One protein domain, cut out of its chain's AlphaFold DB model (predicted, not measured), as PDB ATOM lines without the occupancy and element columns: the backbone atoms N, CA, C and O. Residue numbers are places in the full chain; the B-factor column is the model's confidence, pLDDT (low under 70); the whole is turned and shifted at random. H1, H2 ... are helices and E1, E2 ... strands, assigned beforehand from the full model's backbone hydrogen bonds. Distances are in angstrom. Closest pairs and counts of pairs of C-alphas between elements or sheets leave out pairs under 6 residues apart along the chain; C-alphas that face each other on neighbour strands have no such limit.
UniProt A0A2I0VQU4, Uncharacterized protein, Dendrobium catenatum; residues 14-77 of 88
ATOM      1  N   HIS A  14     182.890 131.793 145.874       73.75
ATOM      2  CA  HIS A  14     183.435 131.589 147.216       73.75
ATOM      3  C   HIS A  14     182.367 131.253 148.269       73.75
ATOM      4  O   HIS A  14     182.586 130.382 149.112       73.75
ATOM      5  N   PHE A  15     181.205 131.909 148.222       70.38
ATOM      6  CA  PHE A  15     180.131 131.690 149.191       70.38
ATOM      7  C   PHE A  15     179.420 130.361 148.925       70.38
ATOM      8  O   PHE A  15     179.212 129.572 149.847       70.38
ATOM      9  N   LEU A  16     179.150 130.061 147.648       74.75
ATOM     10  CA  LEU A  16     178.606 128.766 147.238       74.75
ATOM     11  C   LEU A  16     179.557 127.615 147.597       74.75
ATOM     12  O   LEU A  16     179.114 126.600 148.125       74.75
ATOM     13  N   ALA A  17     180.867 127.785 147.393       72.00
ATOM     14  CA  ALA A  17     181.867 126.786 147.761       72.00
ATOM     15  C   ALA A  17     181.906 126.537 149.277       72.00
ATOM     16  O   ALA A  17     181.947 125.385 149.712       72.00
ATOM     17  N   THR A  18     181.835 127.602 150.080       74.62
ATOM     18  CA  THR A  18     181.861 127.512 151.548       74.62
ATOM     19  C   THR A  18     180.616 126.807 152.091       74.62
ATOM     20  O   THR A  18     180.734 125.895 152.905       74.62
ATOM     21  N   GLY A  19     179.429 127.155 151.586       72.19
ATOM     22  CA  GLY A  19     178.167 126.492 151.943       72.19
ATOM     23  C   GLY A  19     177.940 125.141 151.255       72.19
ATOM     24  O   GLY A  19     176.870 124.554 151.406       72.19
ATOM     25  N   LYS A  20     178.907 124.663 150.450       76.25
ATOM     26  CA  LYS A  20     178.765 123.495 149.559       76.25
ATOM     27  C   LYS A  20     177.439 123.526 148.777       76.25
ATOM     28  O   LYS A  20     176.783 122.498 148.605       76.25
ATOM     29  N   ALA A  21     177.043 124.720 148.348       81.50
ATOM     30  CA  ALA A  21     175.813 124.977 147.630       81.50
ATOM     31  C   ALA A  21     176.009 124.764 146.123       81.50
ATOM     32  O   ALA A  21     177.045 125.116 145.556       81.50
ATOM     33  N   LYS A  22     174.999 124.193 145.468       80.81
ATOM     34  CA  LYS A  22     174.950 123.924 144.030       80.81
ATOM     35  C   LYS A  22     173.681 124.544 143.456       80.81
ATOM     36  O   LYS A  22     172.597 124.288 143.964       80.81
ATOM     37  N   ILE A  23     173.827 125.309 142.378       80.38
ATOM     38  CA  ILE A  23     172.705 125.862 141.615       80.38
ATOM     39  C   ILE A  23     172.577 125.063 140.319       80.38
ATOM     40  O   ILE A  23     173.541 124.956 139.558       80.38
ATOM     41  N   ASP A  24     171.401 124.495 140.078       81.69
ATOM     42  CA  ASP A  24     171.017 123.912 138.797       81.69
ATOM     43  C   ASP A  24     170.127 124.916 138.058       81.69
ATOM     44  O   ASP A  24     168.949 125.069 138.366       81.69
ATOM     45  N   LEU A  25     170.710 125.635 137.096       77.56
ATOM     46  CA  LEU A  25     170.007 126.681 136.346       77.56
ATOM     47  C   LEU A  25     168.947 126.123 135.393       77.56
ATOM     48  O   LEU A  25     167.981 126.817 135.096       77.56
ATOM     49  N   GLN A  26     169.124 124.894 134.895       74.25
ATOM     50  CA  GLN A  26     168.181 124.289 133.957       74.25
ATOM     51  C   GLN A  26     166.896 123.880 134.675       74.25
ATOM     52  O   GLN A  26     165.807 124.024 134.123       74.25
ATOM     53  N   LYS A  27     167.032 123.365 135.899       79.44
ATOM     54  CA  LYS A  27     165.897 122.999 136.751       79.44
ATOM     55  C   LYS A  27     165.383 124.157 137.598       79.44
ATOM     56  O   LYS A  27     164.258 124.093 138.069       79.44
ATOM     57  N   GLY A  28     166.200 125.193 137.786       79.25
ATOM     58  CA  GLY A  28     165.912 126.284 138.708       79.25
ATOM     59  C   GLY A  28     165.894 125.811 140.161       79.25
ATOM     60  O   GLY A  28     165.030 126.198 140.938       79.25
ATOM     61  N   GLU A  29     166.851 124.961 140.529       85.19
ATOM     62  CA  GLU A  29     166.983 124.413 141.879       85.19
ATOM     63  C   GLU A  29     168.257 124.940 142.552       85.19
ATOM     64  O   GLU A  29     169.329 125.006 141.944       85.19
ATOM     65  N   LEU A  30     168.158 125.271 143.838       83.88
ATOM     66  CA  LEU A  30     169.287 125.553 144.716       83.88
ATOM     67  C   LEU A  30     169.383 124.443 145.761       83.88
ATOM     68  O   LEU A  30     168.512 124.300 146.615       83.88
ATOM     69  N   THR A  31     170.472 123.684 145.734       84.75
ATOM     70  CA  THR A  31     170.796 122.725 146.791       84.75
ATOM     71  C   THR A  31     171.845 123.328 147.709       84.75
ATOM     72  O   THR A  31     172.950 123.622 147.261       84.75
ATOM     73  N   VAL A  32     171.548 123.458 148.997       83.62
ATOM     74  CA  VAL A  32     172.509 123.886 150.024       83.62
ATOM     75  C   VAL A  32     172.749 122.730 150.985       83.62
ATOM     76  O   VAL A  32     171.823 121.997 151.337       83.62
ATOM     77  N   ARG A  33     174.000 122.548 151.411       81.44
ATOM     78  CA  ARG A  33     174.318 121.626 152.500       81.44
ATOM     79  C   ARG A  33     174.484 122.428 153.781       81.44
ATOM     80  O   ARG A  33     175.441 123.181 153.921       81.44
ATOM     81  N   ILE A  34     173.561 122.239 154.711       76.62
ATOM     82  CA  ILE A  34     173.616 122.852 156.034       76.62
ATOM     83  C   ILE A  34     173.964 121.729 157.008       76.62
ATOM     84  O   ILE A  34     173.221 120.757 157.137       76.62
ATOM     85  N   TYR A  35     175.140 121.825 157.632       78.88
ATOM     86  CA  TYR A  35     175.765 120.713 158.356       78.88
ATOM     87  C   TYR A  35     175.955 119.481 157.439       78.88
ATOM     88  O   TYR A  35     176.729 119.538 156.476       78.88
ATOM     89  N   ASP A  36     175.227 118.392 157.690       80.06
ATOM     90  CA  ASP A  36     175.234 117.165 156.882       80.06
ATOM     91  C   ASP A  36     173.925 116.908 156.132       80.06
ATOM     92  O   ASP A  36     173.835 115.966 155.345       80.06
ATOM     93  N   GLN A  37     172.942 117.793 156.289       76.31
ATOM     94  CA  GLN A  37     171.676 117.696 155.578       76.31
ATOM     95  C   GLN A  37     171.745 118.470 154.264       76.31
ATOM     96  O   GLN A  37     172.272 119.584 154.190       76.31
ATOM     97  N   LYS A  38     171.210 117.863 153.204       83.62
ATOM     98  CA  LYS A  38     171.016 118.524 151.915       83.62
ATOM     99  C   LYS A  38     169.585 119.022 151.841       83.62
ATOM    100  O   LYS A  38     168.657 118.224 151.926       83.62
ATOM    101  N   VAL A  39     169.432 120.320 151.628       80.88
ATOM    102  CA  VAL A  39     168.141 120.946 151.364       80.88
ATOM    103  C   VAL A  39     168.155 121.411 149.919       80.88
ATOM    104  O   VAL A  39     169.040 122.170 149.528       80.88
ATOM    105  N   THR A  40     167.209 120.921 149.122       84.19
ATOM    106  CA  THR A  40     166.986 121.396 147.753       84.19
ATOM    107  C   THR A  40     165.740 122.258 147.739       84.19
ATOM    108  O   THR A  40     164.684 121.840 148.209       84.19
ATOM    109  N   ILE A  41     165.892 123.456 147.198       78.94
ATOM    110  CA  ILE A  41     164.864 124.477 147.105       78.94
ATOM    111  C   ILE A  41     164.621 124.726 145.620       78.94
ATOM    112  O   ILE A  41     165.557 125.035 144.884       78.94
ATOM    113  N   ASP A  42     163.377 124.586 145.178       80.88
ATOM    114  CA  ASP A  42     162.954 125.028 143.848       80.88
ATOM    115  C   ASP A  42     162.858 126.552 143.874       80.88
ATOM    116  O   ASP A  42     161.893 127.103 144.397       80.88
ATOM    117  N   VAL A  43     163.877 127.238 143.358       75.62
ATOM    118  CA  VAL A  43     163.923 128.701 143.416       75.62
ATOM    119  C   VAL A  43     162.901 129.335 142.481       75.62
ATOM    120  O   VAL A  43     162.500 130.467 142.735       75.62
ATOM    121  N   LEU A  44     162.419 128.626 141.451       73.56
ATOM    122  CA  LEU A  44     161.442 129.166 140.500       73.56
ATOM    123  C   LEU A  44     160.100 129.462 141.166       73.56
ATOM    124  O   LEU A  44     159.453 130.442 140.803       73.56
ATOM    125  N   LYS A  45     159.707 128.665 142.167       71.31
ATOM    126  CA  LYS A  45     158.483 128.896 142.955       71.31
ATOM    127  C   LYS A  45     158.498 130.213 143.723       71.31
ATOM    128  O   LYS A  45     157.444 130.792 143.960       71.31
ATOM    129  N   PHE A  46     159.687 130.694 144.064       68.81
ATOM    130  CA  PHE A  46     159.876 131.882 144.891       68.81
ATOM    131  C   PHE A  46     160.380 133.092 144.097       68.81
ATOM    132  O   PHE A  46     160.551 134.180 144.650       68.81
ATOM    133  N   ILE A  47     160.610 132.937 142.787       66.38
ATOM    134  CA  ILE A  47     160.883 134.066 141.901       66.38
ATOM    135  C   ILE A  47     159.620 134.927 141.816       66.38
ATOM    136  O   ILE A  47     158.666 134.637 141.092       66.38
ATOM    137  N   LYS A  48     159.635 136.052 142.533       65.00
ATOM    138  CA  LYS A  48     158.657 137.124 142.348       65.00
ATOM    139  C   LYS A  48     159.057 137.893 141.086       65.00
ATOM    140  O   LYS A  48     160.004 138.676 141.099       65.00
ATOM    141  N   PHE A  49     158.358 137.651 139.975       55.62
ATOM    142  CA  PHE A  49     158.592 138.361 138.712       55.62
ATOM    143  C   PHE A  49     158.444 139.879 138.927       55.62
ATOM    144  O   PHE A  49     157.340 140.343 139.238       55.62
ATOM    145  N   PRO A  50     159.506 140.692 138.753       53.97
ATOM    146  CA  PRO A  50     159.358 142.132 138.843       53.97
ATOM    147  C   PRO A  50     158.518 142.595 137.653       53.97
ATOM    148  O   PRO A  50     158.952 142.520 136.508       53.97
ATOM    149  N   GLN A  51     157.308 143.099 137.914       54.53
ATOM    150  CA  GLN A  51     156.344 143.418 136.851       54.53
ATOM    151  C   GLN A  51     156.843 144.453 135.822       54.53
ATOM    152  O   GLN A  51     156.204 144.615 134.785       54.53
ATOM    153  N   LYS A  52     157.946 145.181 136.071       52.53
ATOM    154  CA  LYS A  52     158.427 146.257 135.185       52.53
ATOM    155  C   LYS A  52     159.929 146.562 135.297       52.53
ATOM    156  O   LYS A  52     160.289 147.691 135.630       52.53
ATOM    157  N   ARG A  53     160.828 145.634 134.971       51.25
ATOM    158  CA  ARG A  53     162.202 146.019 134.581       51.25
ATOM    159  C   ARG A  53     162.581 145.297 133.294       51.25
ATOM    160  O   ARG A  53     162.421 144.093 133.198       51.25
ATOM    161  N   LYS A  54     163.023 146.064 132.292       53.53
ATOM    162  CA  LYS A  54     163.412 145.612 130.938       53.53
ATOM    163  C   LYS A  54     164.723 144.804 130.911       53.53
ATOM    164  O   LYS A  54     165.324 144.641 129.859       53.53
ATOM    165  N   GLU A  55     165.183 144.367 132.071       54.75
ATOM    166  CA  GLU A  55     166.443 143.675 132.276       54.75
ATOM    167  C   GLU A  55     166.059 142.393 133.008       54.75
ATOM    168  O   GLU A  55     165.576 142.465 134.138       54.75
ATOM    169  N   ASP A  56     166.177 141.258 132.316       56.78
ATOM    170  CA  ASP A  56     165.684 139.923 132.689       56.78
ATOM    171  C   ASP A  56     166.439 139.325 133.896       56.78
ATOM    172  O   ASP A  56     167.022 138.246 133.835       56.78
ATOM    173  N   CYS A  57     166.496 140.063 135.002       56.06
ATOM    174  CA  CYS A  57     167.155 139.675 136.238       56.06
ATOM    175  C   CYS A  57     166.101 139.408 137.312       56.06
ATOM    176  O   CYS A  57     165.310 140.284 137.670       56.06
ATOM    177  N   PHE A  58     166.120 138.188 137.844       62.38
ATOM    178  CA  PHE A  58     165.260 137.763 138.940       62.38
ATOM    179  C   PHE A  58     165.997 137.938 140.263       62.38
ATOM    180  O   PHE A  58     167.137 137.496 140.409       62.38
ATOM    181  N   ILE A  59     165.341 138.588 141.221       64.50
ATOM    182  CA  ILE A  59     165.817 138.675 142.599       64.50
ATOM    183  C   ILE A  59     164.949 137.725 143.409       64.50
ATOM    184  O   ILE A  59     163.725 137.846 143.409       64.50
ATOM    185  N   VAL A  60     165.597 136.767 144.057       63.78
ATOM    186  CA  VAL A  60     164.965 135.824 144.975       63.78
ATOM    187  C   VAL A  60     165.491 136.156 146.357       63.78
ATOM    188  O   VAL A  60     166.698 136.064 146.587       63.78
ATOM    189  N   ASP A  61     164.602 136.575 147.250       69.62
ATOM    190  CA  ASP A  61     164.949 136.755 148.653       69.62
ATOM    191  C   ASP A  61     164.912 135.393 149.345       69.62
ATOM    192  O   ASP A  61     163.854 134.784 149.499       69.62
ATOM    193  N   LEU A  62     166.091 134.891 149.713       67.19
ATOM    194  CA  LEU A  62     166.230 133.573 150.318       67.19
ATOM    195  C   LEU A  62     165.587 133.503 151.712       67.19
ATOM    196  O   LEU A  62     165.211 132.412 152.130       67.19
ATOM    197  N   GLU A  63     165.446 134.627 152.419       66.44
ATOM    198  CA  GLU A  63     164.784 134.668 153.725       66.44
ATOM    199  C   GLU A  63     163.274 134.447 153.576       66.44
ATOM    200  O   GLU A  63     162.729 133.563 154.238       66.44
ATOM    201  N   ASP A  64     162.634 135.140 152.627       67.25
ATOM    202  CA  ASP A  64     161.239 134.893 152.231       67.25
ATOM    203  C   ASP A  64     161.045 133.436 151.784       67.25
ATOM    204  O   ASP A  64     160.115 132.761 152.225       67.25
ATOM    205  N   VAL A  65     161.956 132.925 150.948       69.44
ATOM    206  CA  VAL A  65     161.920 131.542 150.448       69.44
ATOM    207  C   VAL A  65     161.979 130.531 151.587       69.44
ATOM    208  O   VAL A  65     161.202 129.580 151.619       69.44
ATOM    209  N   LEU A  66     162.922 130.706 152.514       70.75
ATOM    210  CA  LEU A  66     163.100 129.813 153.655       70.75
ATOM    211  C   LEU A  66     161.914 129.912 154.611       70.75
ATOM    212  O   LEU A  66     161.479 128.886 155.126       70.75
ATOM    213  N   ALA A  67     161.376 131.109 154.840       73.25
ATOM    214  CA  ALA A  67     160.202 131.307 155.677       73.25
ATOM    215  C   ALA A  67     158.964 130.624 155.079       73.25
ATOM    216  O   ALA A  67     158.278 129.894 155.793       73.25
ATOM    217  N   GLU A  68     158.709 130.795 153.779       71.00
ATOM    218  CA  GLU A  68     157.620 130.118 153.066       71.00
ATOM    219  C   GLU A  68     157.821 128.594 153.059       71.00
ATOM    220  O   GLU A  68     156.914 127.863 153.449       71.00
ATOM    221  N   TYR A  69     159.026 128.110 152.742       71.25
ATOM    222  CA  TYR A  69     159.368 126.682 152.758       71.25
ATOM    223  C   TYR A  69     159.190 126.039 154.141       71.25
ATOM    224  O   TYR A  69     158.642 124.943 154.265       71.25
ATOM    225  N   LEU A  70     159.657 126.705 155.201       73.81
ATOM    226  CA  LEU A  70     159.496 126.220 156.570       73.81
ATOM    227  C   LEU A  70     158.032 126.265 156.999       73.81
ATOM    228  O   LEU A  70     157.591 125.355 157.693       73.81
ATOM    229  N   ASN A  71     157.274 127.281 156.583       74.00
ATOM    230  CA  ASN A  71     155.850 127.364 156.878       74.00
ATOM    231  C   ASN A  71     155.078 126.227 156.192       74.00
ATOM    232  O   ASN A  71     154.305 125.544 156.856       74.00
ATOM    233  N   GLU A  72     155.346 125.948 154.911       68.56
ATOM    234  CA  GLU A  72     154.794 124.782 154.203       68.56
ATOM    235  C   GLU A  72     155.151 123.470 154.923       68.56
ATOM    236  O   GLU A  72     154.259 122.696 155.270       68.56
ATOM    237  N   LYS A  73     156.428 123.252 155.266       66.94
ATOM    238  CA  LYS A  73     156.866 122.031 155.969       66.94
ATOM    239  C   LYS A  73     156.300 121.866 157.384       66.94
ATOM    240  O   LYS A  73     156.014 120.744 157.802       66.94
ATOM    241  N   LEU A  74     156.144 122.957 158.134       62.34
ATOM    242  CA  LEU A  74     155.543 122.941 159.472       62.34
ATOM    243  C   LEU A  74     154.038 122.656 159.412       62.34
ATOM    244  O   LEU A  74     153.517 121.964 160.286       62.34
ATOM    245  N   LEU A  75     153.351 123.151 158.379       57.97
ATOM    246  CA  LEU A  75     151.939 122.862 158.121       57.97
ATOM    247  C   LEU A  75     151.722 121.410 157.658       57.97
ATOM    248  O   LEU A  75     150.691 120.821 157.978       57.97
ATOM    249  N   GLU A  76     152.703 120.812 156.978       57.22
ATOM    250  CA  GLU A  76     152.701 119.394 156.587       57.22
ATOM    251  C   GLU A  76     153.063 118.428 157.734       57.22
ATOM    252  O   GLU A  76     152.962 117.211 157.580       57.22
ATOM    253  N   GLY A  77     153.441 118.935 158.914       51.38
ATOM    254  CA  GLY A  77     153.744 118.107 160.087       51.38
ATOM    255  C   GLY A  77     155.047 117.304 159.986       51.38
ATOM    256  O   GLY A  77     155.310 116.458 160.846       51.38
TER     257      GLY A  77
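What this domain is: This is residues 14 to 77 of the 88 residues of an uncharacterized protein of Dendrobium catenatum (UniProt A0A2I0VQU4). A small antiparallel sheet of three strands makes the body, with the short helix H1 at its E1 edge and H2 following straight on from E3. From H2 a long loop leaves the body, its residues 51 to 56 sticking out, and returns to helix H3, which grazes the sheet with residues 62 to 69 and sticks out as an arm over residues 70 to 77, of which 70 to 75 belong to H3. The printed part has 64 residues, with three named helices and three named strands in the order H1, E1, E2, E3, H2, H3; the class is mixed, helices and strands. The sheet's order is E1, E2, E3, all antiparallel. The whole is only just loose, close to compact, with a radius of gyration of the C-alphas of 13.3 A and spans of 40 by 33 by 19 A.

How they stand to each other: Start at H1, residues 14 to 18, which only grazes the sheet with its residues 16 to 18. Its closest C-alpha pair with E1, residues 22 to 24, is Leu 16 and Lys 22, 6.9 A apart. Next look at E2, residues 29 to 34, which forms a hairpin with E1 at 166 degrees; find N 22 and O 31 at 2.8 A. E2 and E3, residues 37 to 42, form a second hairpin at 158 degrees, with N 32 and O 39 at 2.9 A. The three strands are a meander, each strand the antiparallel neighbour of the one before. H2, residues 43 to 46, only grazes the sheet; the closest C-alphas of E2 and H2 are those of Glu 29 and Val 43, 5.5 A apart. H3, residues 62 to 75, is near E3, and close to H2 but not clearly touching it, the closest C-alphas being those of Phe 46 and Val 65, 5.9 A apart. H1 is apart from H2 and H3. In H1 and H3 every O i to N i+4 pair is within hydrogen-bond range; H2 is too short for such a pair.

Where its parts are: Find C-alpha 14 at (183.435, 131.589, 147.216), where H1 begins; it spans 6.2 A. E1 measures 6.5 A, E2 15.7 A, E3 16.4 A and H2 5.4 A. Find C-alpha 37 at (171.676, 117.696, 155.578), where E3 begins. H3 measures 19.5 A and ends at C-alpha 75, (151.939, 122.862, 158.121).

The domain as a whole: The two C-alphas farthest apart are those of Lys 54 and Gly 77, 41.2 A. The printed part has no cut. The link from H2 to H3, residues 47 to 61, is long; the others are tight. In the B-factor column the mean pLDDT of the printed part of this model is 70.7, and residues 46 to 65 and 72 to 77 are under 70.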